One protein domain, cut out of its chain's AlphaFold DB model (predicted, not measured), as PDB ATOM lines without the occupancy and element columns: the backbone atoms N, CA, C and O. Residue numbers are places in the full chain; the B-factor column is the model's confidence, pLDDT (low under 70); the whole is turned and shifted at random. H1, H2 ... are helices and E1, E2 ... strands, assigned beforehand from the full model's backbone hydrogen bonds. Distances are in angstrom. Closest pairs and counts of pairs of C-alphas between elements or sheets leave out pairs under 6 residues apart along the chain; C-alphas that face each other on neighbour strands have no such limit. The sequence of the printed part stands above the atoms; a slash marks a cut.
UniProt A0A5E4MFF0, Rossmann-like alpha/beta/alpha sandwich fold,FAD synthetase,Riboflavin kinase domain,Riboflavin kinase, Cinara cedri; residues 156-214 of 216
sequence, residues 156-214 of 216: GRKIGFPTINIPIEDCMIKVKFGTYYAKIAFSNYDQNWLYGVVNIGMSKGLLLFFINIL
ATOM      1  N   GLY A 156      52.188   3.496 -23.035       62.34
ATOM      2  CA  GLY A 156      50.971   3.220 -23.811       62.34
ATOM      3  C   GLY A 156      51.224   2.542 -25.161       62.34
ATOM      4  O   GLY A 156      50.364   1.804 -25.633       62.34
ATOM      5  N   ARG A 157      52.441   2.643 -25.726       64.81
ATOM      6  CA  ARG A 157      52.808   1.890 -26.941       64.81
ATOM      7  C   ARG A 157      52.661   0.377 -26.760       64.81
ATOM      8  O   ARG A 157      52.380  -0.312 -27.728       64.81
ATOM      9  N   LYS A 158      52.815  -0.135 -25.532       64.44
ATOM     10  CA  LYS A 158      52.657  -1.568 -25.232       64.44
ATOM     11  C   LYS A 158      51.206  -2.054 -25.307       64.44
ATOM     12  O   LYS A 158      50.995  -3.251 -25.419       64.44
ATOM     13  N   ILE A 159      50.234  -1.143 -25.237       65.94
ATOM     14  CA  ILE A 159      48.792  -1.437 -25.276       65.94
ATOM     15  C   ILE A 159      48.101  -0.808 -26.500       65.94
ATOM     16  O   ILE A 159      46.883  -0.706 -26.524       65.94
ATOM     17  N   GLY A 160      48.869  -0.364 -27.503       66.38
ATOM     18  CA  GLY A 160      48.338   0.188 -28.757       66.38
ATOM     19  C   GLY A 160      47.924   1.665 -28.722       66.38
ATOM     20  O   GLY A 160      47.487   2.180 -29.744       66.38
ATOM     21  N   PHE A 161      48.105   2.375 -27.601       66.69
ATOM     22  CA  PHE A 161      47.689   3.776 -27.467       66.69
ATOM     23  C   PHE A 161      48.894   4.734 -27.481       66.69
ATOM     24  O   PHE A 161      49.727   4.693 -26.563       66.69
ATOM     25  N   PRO A 162      49.030   5.614 -28.492       68.12
ATOM     26  CA  PRO A 162      50.051   6.654 -28.475       68.12
ATOM     27  C   PRO A 162      49.776   7.634 -27.327       68.12
ATOM     28  O   PRO A 162      48.648   8.088 -27.132       68.12
ATOM     29  N   THR A 163      50.820   7.958 -26.557       72.31
ATOM     30  CA  THR A 163      50.703   8.847 -25.397       72.31
ATOM     31  C   THR A 163      51.502  10.122 -25.573       72.31
ATOM     32  O   THR A 163      52.668  10.101 -25.978       72.31
ATOM     33  N   ILE A 164      50.871  11.233 -25.219       79.06
ATOM     34  CA  ILE A 164      51.463  12.564 -25.197       79.06
ATOM     35  C   ILE A 164      51.620  12.982 -23.745       79.06
ATOM     36  O   ILE A 164      50.758  12.714 -22.909       79.06
ATOM     37  N   ASN A 165      52.748  13.621 -23.449       81.25
ATOM     38  CA  ASN A 165      53.026  14.156 -22.128       81.25
ATOM     39  C   ASN A 165      53.212  15.658 -22.281       81.25
ATOM     40  O   ASN A 165      54.030  16.077 -23.101       81.25
ATOM     41  N   ILE A 166      52.457  16.439 -21.515       84.62
ATOM     42  CA  ILE A 166      52.579  17.898 -21.488       84.62
ATOM     43  C   ILE A 166      52.939  18.308 -20.055       84.62
ATOM     44  O   ILE A 166      52.155  18.024 -19.139       84.62
ATOM     45  N   PRO A 167      54.124  18.905 -19.827       83.75
ATOM     46  CA  PRO A 167      54.459  19.502 -18.546       83.75
ATOM     47  C   PRO A 167      53.705  20.822 -18.394       83.75
ATOM     48  O   PRO A 167      53.584  21.587 -19.348       83.75
ATOM     49  N   ILE A 168      53.220  21.089 -17.186       81.81
ATOM     50  CA  ILE A 168      52.530  22.338 -16.873       81.81
ATOM     51  C   ILE A 168      53.414  23.212 -16.009       81.81
ATOM     52  O   ILE A 168      54.008  22.747 -15.036       81.81
ATOM     53  N   GLU A 169      53.481  24.487 -16.375       83.81
ATOM     54  CA  GLU A 169      54.189  25.486 -15.594       83.81
ATOM     55  C   GLU A 169      53.609  25.602 -14.183       83.81
ATOM     56  O   GLU A 169      52.394  25.597 -13.979       83.81
ATOM     57  N   ASP A 170      54.485  25.804 -13.201       83.62
ATOM     58  CA  ASP A 170      54.102  25.921 -11.792       83.62
ATOM     59  C   ASP A 170      53.188  27.132 -11.513       83.62
ATOM     60  O   ASP A 170      52.496  27.208 -10.502       83.62
ATOM     61  N   CYS A 171      53.116  28.104 -12.421       87.50
ATOM     62  CA  CYS A 171      52.214  29.240 -12.263       87.50
ATOM     63  C   CYS A 171      50.742  28.905 -12.593       87.50
ATOM     64  O   CYS A 171      49.837  29.623 -12.146       87.50
ATOM     65  N   MET A 172      50.483  27.820 -13.333       91.56
ATOM     66  CA  MET A 172      49.156  27.429 -13.818       91.56
ATOM     67  C   MET A 172      48.311  26.753 -12.737       91.56
ATOM     68  O   MET A 172      48.820  26.089 -11.835       91.56
ATOM     69  N   ILE A 173      46.990  26.908 -12.827       93.56
ATOM     70  CA  ILE A 173      46.048  26.295 -11.888       93.56
ATOM     71  C   ILE A 173      46.168  24.764 -11.887       93.56
ATOM     72  O   ILE A 173      46.196  24.105 -12.927       93.56
ATOM     73  N   LYS A 174      46.186  24.183 -10.685       90.75
ATOM     74  CA  LYS A 174      46.121  22.733 -10.489       90.75
ATOM     75  C   LYS A 174      44.675  22.267 -10.613       90.75
ATOM     76  O   LYS A 174      43.915  22.350  -9.653       90.75
ATOM     77  N   VAL A 175      44.297  21.792 -11.795       92.75
ATOM     78  CA  VAL A 175      43.027  21.078 -11.991       92.75
ATOM     79  C   VAL A 175      43.040  19.799 -11.149       92.75
ATOM     80  O   VAL A 175      44.108  19.214 -10.933       92.75
ATOM     81  N   LYS A 176      41.871  19.368 -10.663       94.06
ATOM     82  CA  LYS A 176      41.739  18.105  -9.927       94.06
ATOM     83  C   LYS A 176      42.402  16.952 -10.690       94.06
ATOM     84  O   LYS A 176      42.331  16.867 -11.912       94.06
ATOM     85  N   PHE A 177      43.071  16.068  -9.957       92.06
ATOM     86  CA  PHE A 177      43.660  14.876 -10.556       92.06
ATOM     87  C   PHE A 177      42.571  13.887 -10.932       92.06
ATOM     88  O   PHE A 177      41.602  13.697 -10.194       92.06
ATOM     89  N   GLY A 178      42.751  13.240 -12.073       90.75
ATOM     90  CA  GLY A 178      41.752  12.329 -12.594       90.75
ATOM     91  C   GLY A 178      41.873  12.118 -14.089       90.75
ATOM     92  O   GLY A 178      42.797  12.604 -14.744       90.75
ATOM     93  N   THR A 179      40.903  11.378 -14.599       89.62
ATOM     94  CA  THR A 179      40.764  11.034 -16.006       89.62
ATOM     95  C   THR A 179      39.616  11.842 -16.595       89.62
ATOM     96  O   THR A 179      38.532  11.899 -16.019       89.62
ATOM     97  N   TYR A 180      39.859  12.458 -17.745       90.19
ATOM     98  CA  TYR A 180      38.956  13.387 -18.409       90.19
ATOM     99  C   TYR A 180      38.827  13.028 -19.881       90.19
ATOM    100  O   TYR A 180      39.795  12.609 -20.512       90.19
ATOM    101  N   TYR A 181      37.645  13.237 -20.441       90.94
ATOM    102  CA  TYR A 181      37.453  13.226 -21.884       90.94
ATOM    103  C   TYR A 181      37.727  14.625 -22.437       90.94
ATOM    104  O   TYR A 181      37.235  15.610 -21.883       90.94
ATOM    105  N   ALA A 182      38.521  14.724 -23.501       90.44
ATOM    106  CA  ALA A 182      38.902  16.010 -24.072       90.44
ATOM    107  C   ALA A 182      38.999  15.968 -25.596       90.44
ATOM    108  O   ALA A 182      39.208  14.919 -26.207       90.44
ATOM    109  N   LYS A 183      38.901  17.161 -26.186       90.00
ATOM    110  CA  LYS A 183      39.341  17.428 -27.550       90.00
ATOM    111  C   LYS A 183      40.802  17.874 -27.527       90.00
ATOM    112  O   LYS A 183      41.199  18.641 -26.652       90.00
ATOM    113  N   ILE A 184      41.590  17.403 -28.483       86.94
ATOM    114  CA  ILE A 184      43.033  17.620 -28.578       86.94
ATOM    115  C   ILE A 184      43.336  18.131 -29.982       86.94
ATOM    116  O   ILE A 184      42.952  17.499 -30.961       86.94
ATOM    117  N   ALA A 185      44.034  19.254 -30.080       86.56
ATOM    118  CA  ALA A 185      44.524  19.793 -31.341       86.56
ATOM    119  C   ALA A 185      46.036  20.002 -31.256       86.56
ATOM    120  O   ALA A 185      46.582  20.265 -30.182       86.56
ATOM    121  N   PHE A 186      46.708  19.897 -32.398       84.44
ATOM    122  CA  PHE A 186      48.129  20.193 -32.525       84.44
ATOM    123  C   PHE A 186      48.291  21.512 -33.267       84.44
ATOM    124  O   PHE A 186      47.742  21.672 -34.351       84.44
ATOM    125  N   SER A 187      49.078  22.435 -32.715       75.62
ATOM    126  CA  SER A 187      49.281  23.775 -33.285       75.62
ATOM    127  C   SER A 187      49.814  23.772 -34.722       75.62
ATOM    128  O   SER A 187      49.558  24.712 -35.463       75.62
ATOM    129  N   ASN A 188      50.560  22.730 -35.103       69.56
ATOM    130  CA  ASN A 188      51.270  22.643 -36.384       69.56
ATOM    131  C   ASN A 188      50.505  21.857 -37.462       69.56
ATOM    132  O   ASN A 188      51.045  21.635 -38.542       69.56
ATOM    133  N   TYR A 189      49.297  21.387 -37.159       66.69
ATOM    134  CA  TYR A 189      48.444  20.669 -38.101       66.69
ATOM    135  C   TYR A 189      47.161  21.474 -38.304       66.69
ATOM    136  O   TYR A 189      46.748  22.200 -37.395       66.69
ATOM    137  N   ASP A 190      46.524  21.332 -39.471       58.47
ATOM    138  CA  ASP A 190      45.157  21.824 -39.684       58.47
ATOM    139  C   ASP A 190      44.320  21.413 -38.474       58.47
ATOM    140  O   ASP A 190      44.424  20.257 -38.065       58.47
ATOM    141  N   GLN A 191      43.594  22.366 -37.868       63.91
ATOM    142  CA  GLN A 191      42.948  22.291 -36.545       63.91
ATOM    143  C   GLN A 191      41.863  21.198 -36.423       63.91
ATOM    144  O   GLN A 191      40.713  21.444 -36.057       63.91
ATOM    145  N   ASN A 192      42.235  19.960 -36.698       75.62
ATOM    146  CA  ASN A 192      41.435  18.772 -36.566       75.62
ATOM    147  C   ASN A 192      41.519  18.362 -35.106       75.62
ATOM    148  O   ASN A 192      42.515  17.814 -34.628       75.62
ATOM    149  N   TRP A 193      40.458  18.694 -34.382       84.56
ATOM    150  CA  TRP A 193      40.279  18.262 -33.011       84.56
ATOM    151  C   TRP A 193      40.072  16.750 -32.979       84.56
ATOM    152  O   TRP A 193      39.070  16.239 -33.475       84.56
ATOM    153  N   LEU A 194      41.009  16.042 -32.362       86.12
ATOM    154  CA  LEU A 194      40.891  14.626 -32.041       86.12
ATOM    155  C   LEU A 194      40.231  14.463 -30.678       86.12
ATOM    156  O   LEU A 194      40.400  15.301 -29.795       86.12
ATOM    157  N   TYR A 195      39.525  13.360 -30.477       86.12
ATOM    158  CA  TYR A 195      39.038  12.994 -29.155       86.12
ATOM    159  C   TYR A 195      40.070  12.144 -28.421       86.12
ATOM    160  O   TYR A 195      40.845  11.396 -29.016       86.12
ATOM    161  N   GLY A 196      40.107  12.265 -27.102       84.88
ATOM    162  CA  GLY A 196      41.020  11.470 -26.303       84.88
ATOM    163  C   GLY A 196      40.713  11.512 -24.823       84.88
ATOM    164  O   GLY A 196      39.846  12.249 -24.346       84.88
ATOM    165  N   VAL A 197      41.460  10.689 -24.102       86.88
ATOM    166  CA  VAL A 197      41.385  10.570 -22.655       86.88
ATOM    167  C   VAL A 197      42.631  11.207 -22.053       86.88
ATOM    168  O   VAL A 197      43.756  10.762 -22.274       86.88
ATOM    169  N   VAL A 198      42.427  12.257 -21.273       86.94
ATOM    170  CA  VAL A 198      43.467  13.031 -20.604       86.94
ATOM    171  C   VAL A 198      43.517  12.625 -19.143       86.94
ATOM    172  O   VAL A 198      42.532  12.743 -18.425       86.94
ATOM    173  N   ASN A 199      44.675  12.175 -18.680       87.12
ATOM    174  CA  ASN A 199      44.925  11.944 -17.267       87.12
ATOM    175  C   ASN A 199      45.755  13.092 -16.708       87.12
ATOM    176  O   ASN A 199      46.855  13.366 -17.189       87.12
ATOM    177  N   ILE A 200      45.234  13.734 -15.673       87.50
ATOM    178  CA  ILE A 200      45.905  14.800 -14.935       87.50
ATOM    179  C   ILE A 200      46.466  14.187 -13.663       87.50
ATOM    180  O   ILE A 200      45.709  13.667 -12.839       87.50
ATOM    181  N   GLY A 201      47.783  14.236 -13.492       83.62
ATOM    182  CA  GLY A 201      48.425  13.678 -12.308       83.62
ATOM    183  C   GLY A 201      49.862  14.142 -12.130       83.62
ATOM    184  O   GLY A 201      50.353  15.035 -12.816       83.62
ATOM    185  N   MET A 202      50.556  13.520 -11.183       72.81
ATOM    186  CA  MET A 202      51.947  13.836 -10.872       72.81
ATOM    187  C   MET A 202      52.896  12.730 -11.327       72.81
ATOM    188  O   MET A 202      52.620  11.543 -11.154       72.81
ATOM    189  N   SER A 203      54.066  13.115 -11.838       63.41
ATOM    190  CA  SER A 203      55.194  12.208 -12.053       63.41
ATOM    191  C   SER A 203      56.497  12.869 -11.620       63.41
ATOM    192  O   SER A 203      56.822  13.953 -12.091       63.41
ATOM    193  N   LYS A 204      57.250  12.224 -10.717       58.50
ATOM    194  CA  LYS A 204      58.541  12.723 -10.194       58.50
ATOM    195  C   LYS A 204      58.507  14.193  -9.722       58.50
ATOM    196  O   LYS A 204      59.449  14.937  -9.955       58.50
ATOM    197  N   GLY A 205      57.412  14.623  -9.088       53.38
ATOM    198  CA  GLY A 205      57.252  15.997  -8.591       53.38
ATOM    199  C   GLY A 205      56.819  17.036  -9.635       53.38
ATOM    200  O   GLY A 205      56.567  18.175  -9.263       53.38
ATOM    201  N   LEU A 206      56.665  16.658 -10.910       50.06
ATOM    202  CA  LEU A 206      56.077  17.498 -11.957       50.06
ATOM    203  C   LEU A 206      54.592  17.167 -12.134       50.06
ATOM    204  O   LEU A 206      54.212  15.991 -12.165       50.06
ATOM    205  N   LEU A 207      53.759  18.198 -12.290       52.62
ATOM    206  CA  LEU A 207      52.396  18.037 -12.790       52.62
ATOM    207  C   LEU A 207      52.484  17.690 -14.282       52.62
ATOM    208  O   LEU A 207      52.948  18.505 -15.081       52.62
ATOM    209  N   LEU A 208      52.081  16.472 -14.646       53.88
ATOM    210  CA  LEU A 208      52.085  15.994 -16.025       53.88
ATOM    211  C   LEU A 208      50.668  15.643 -16.466       53.88
ATOM    212  O   LEU A 208      49.912  14.977 -15.754       53.88
ATOM    213  N   PHE A 209      50.349  16.037 -17.692       54.97
ATOM    214  CA  PHE A 209      49.167  15.572 -18.398       54.97
ATOM    215  C   PHE A 209      49.571  14.369 -19.238       54.97
ATOM    216  O   PHE A 209      50.369  14.510 -20.163       54.97
ATOM    217  N   PHE A 210      49.038  13.193 -18.915       53.88
ATOM    218  CA  PHE A 210      49.156  12.004 -19.752       53.88
ATOM    219  C   PHE A 210      47.932  11.924 -20.648       53.88
ATOM    220  O   PHE A 210      46.857  11.496 -20.230       53.88
ATOM    221  N   ILE A 211      48.099  12.334 -21.892       56.06
ATOM    222  CA  ILE A 211      47.039  12.291 -22.887       56.06
ATOM    223  C   ILE A 211      47.168  10.969 -23.645       56.06
ATOM    224  O   ILE A 211      48.169  10.740 -24.325       56.06
ATOM    225  N   ASN A 212      46.173  10.094 -23.514       55.72
ATOM    226  CA  ASN A 212      45.980   8.948 -24.396       55.72
ATOM    227  C   ASN A 212      45.033   9.390 -25.513       55.72
ATOM    228  O   ASN A 212      43.852   9.643 -25.264       55.72
ATOM    229  N   ILE A 213      45.542   9.496 -26.739       54.88
ATOM    230  CA  ILE A 213      44.676   9.747 -27.892       54.88
ATOM    231  C   ILE A 213      43.992   8.425 -28.232       54.88
ATOM    232  O   ILE A 213      44.662   7.444 -28.555       54.88
ATOM    233  N   LEU A 214      42.664   8.403 -28.139       49.19
ATOM    234  CA  LEU A 214      41.860   7.375 -28.783       49.19
ATOM    235  C   LEU A 214      41.551   7.895 -30.183       49.19
ATOM    236  O   LEU A 214      40.670   8.731 -30.350       49.19
TER     237      LEU A 214
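Overview. This is residues 156 to 214 of the 216 residues of the protein "Rossmann-like alpha/beta/alpha sandwich fold,FAD synthetase,Riboflavin kinase domain,Riboflavin kinase" of Cinara cedri (UniProt A0A5E4MFF0). One strongly twisted, curled sheet of four strands makes the body, and a very short helix, H1, grazes it. The printed part has 59 residues, in the order H1 E1 E2 E3 E4; the antiparallel sheet runs E1 - E4 - E3 - E2. It is mostly strand and only just compact, close to loose: radius of gyration of the C-alphas 12.1 A, spans 30 by 27 by 18 A.

Along the chain. H1, residues 156 to 159, begins at C-alpha 156 (50.971, 3.220, -23.811). E1 is residues 163 to 167, E2 178 to 184, 16.9 A, and E3 194 to 203, 24.7 A, bending by 53 degrees at residue 200. E4, residues 206 to 213, 21.1 A, ends at (44.676, 9.747, -27.892).

Arrangement. H1, too short for an O i to N i+4 pair, only grazes the sheet with residues 156 to 157. E2, E3 and E4 form a meander, two antiparallel hairpins: N 182 and O 196 are 2.9 A apart, N 199 and O 210 2.8 A. E1, antiparallel to E4 with N 164 and O 211 2.9 A apart, completes a Greek key, first strand beside fourth.

Size, cuts and confidence. The printed part has no cut and no long link. Residues 156 to 162, 188 to 191 and 203 to 214 have pLDDT under 70.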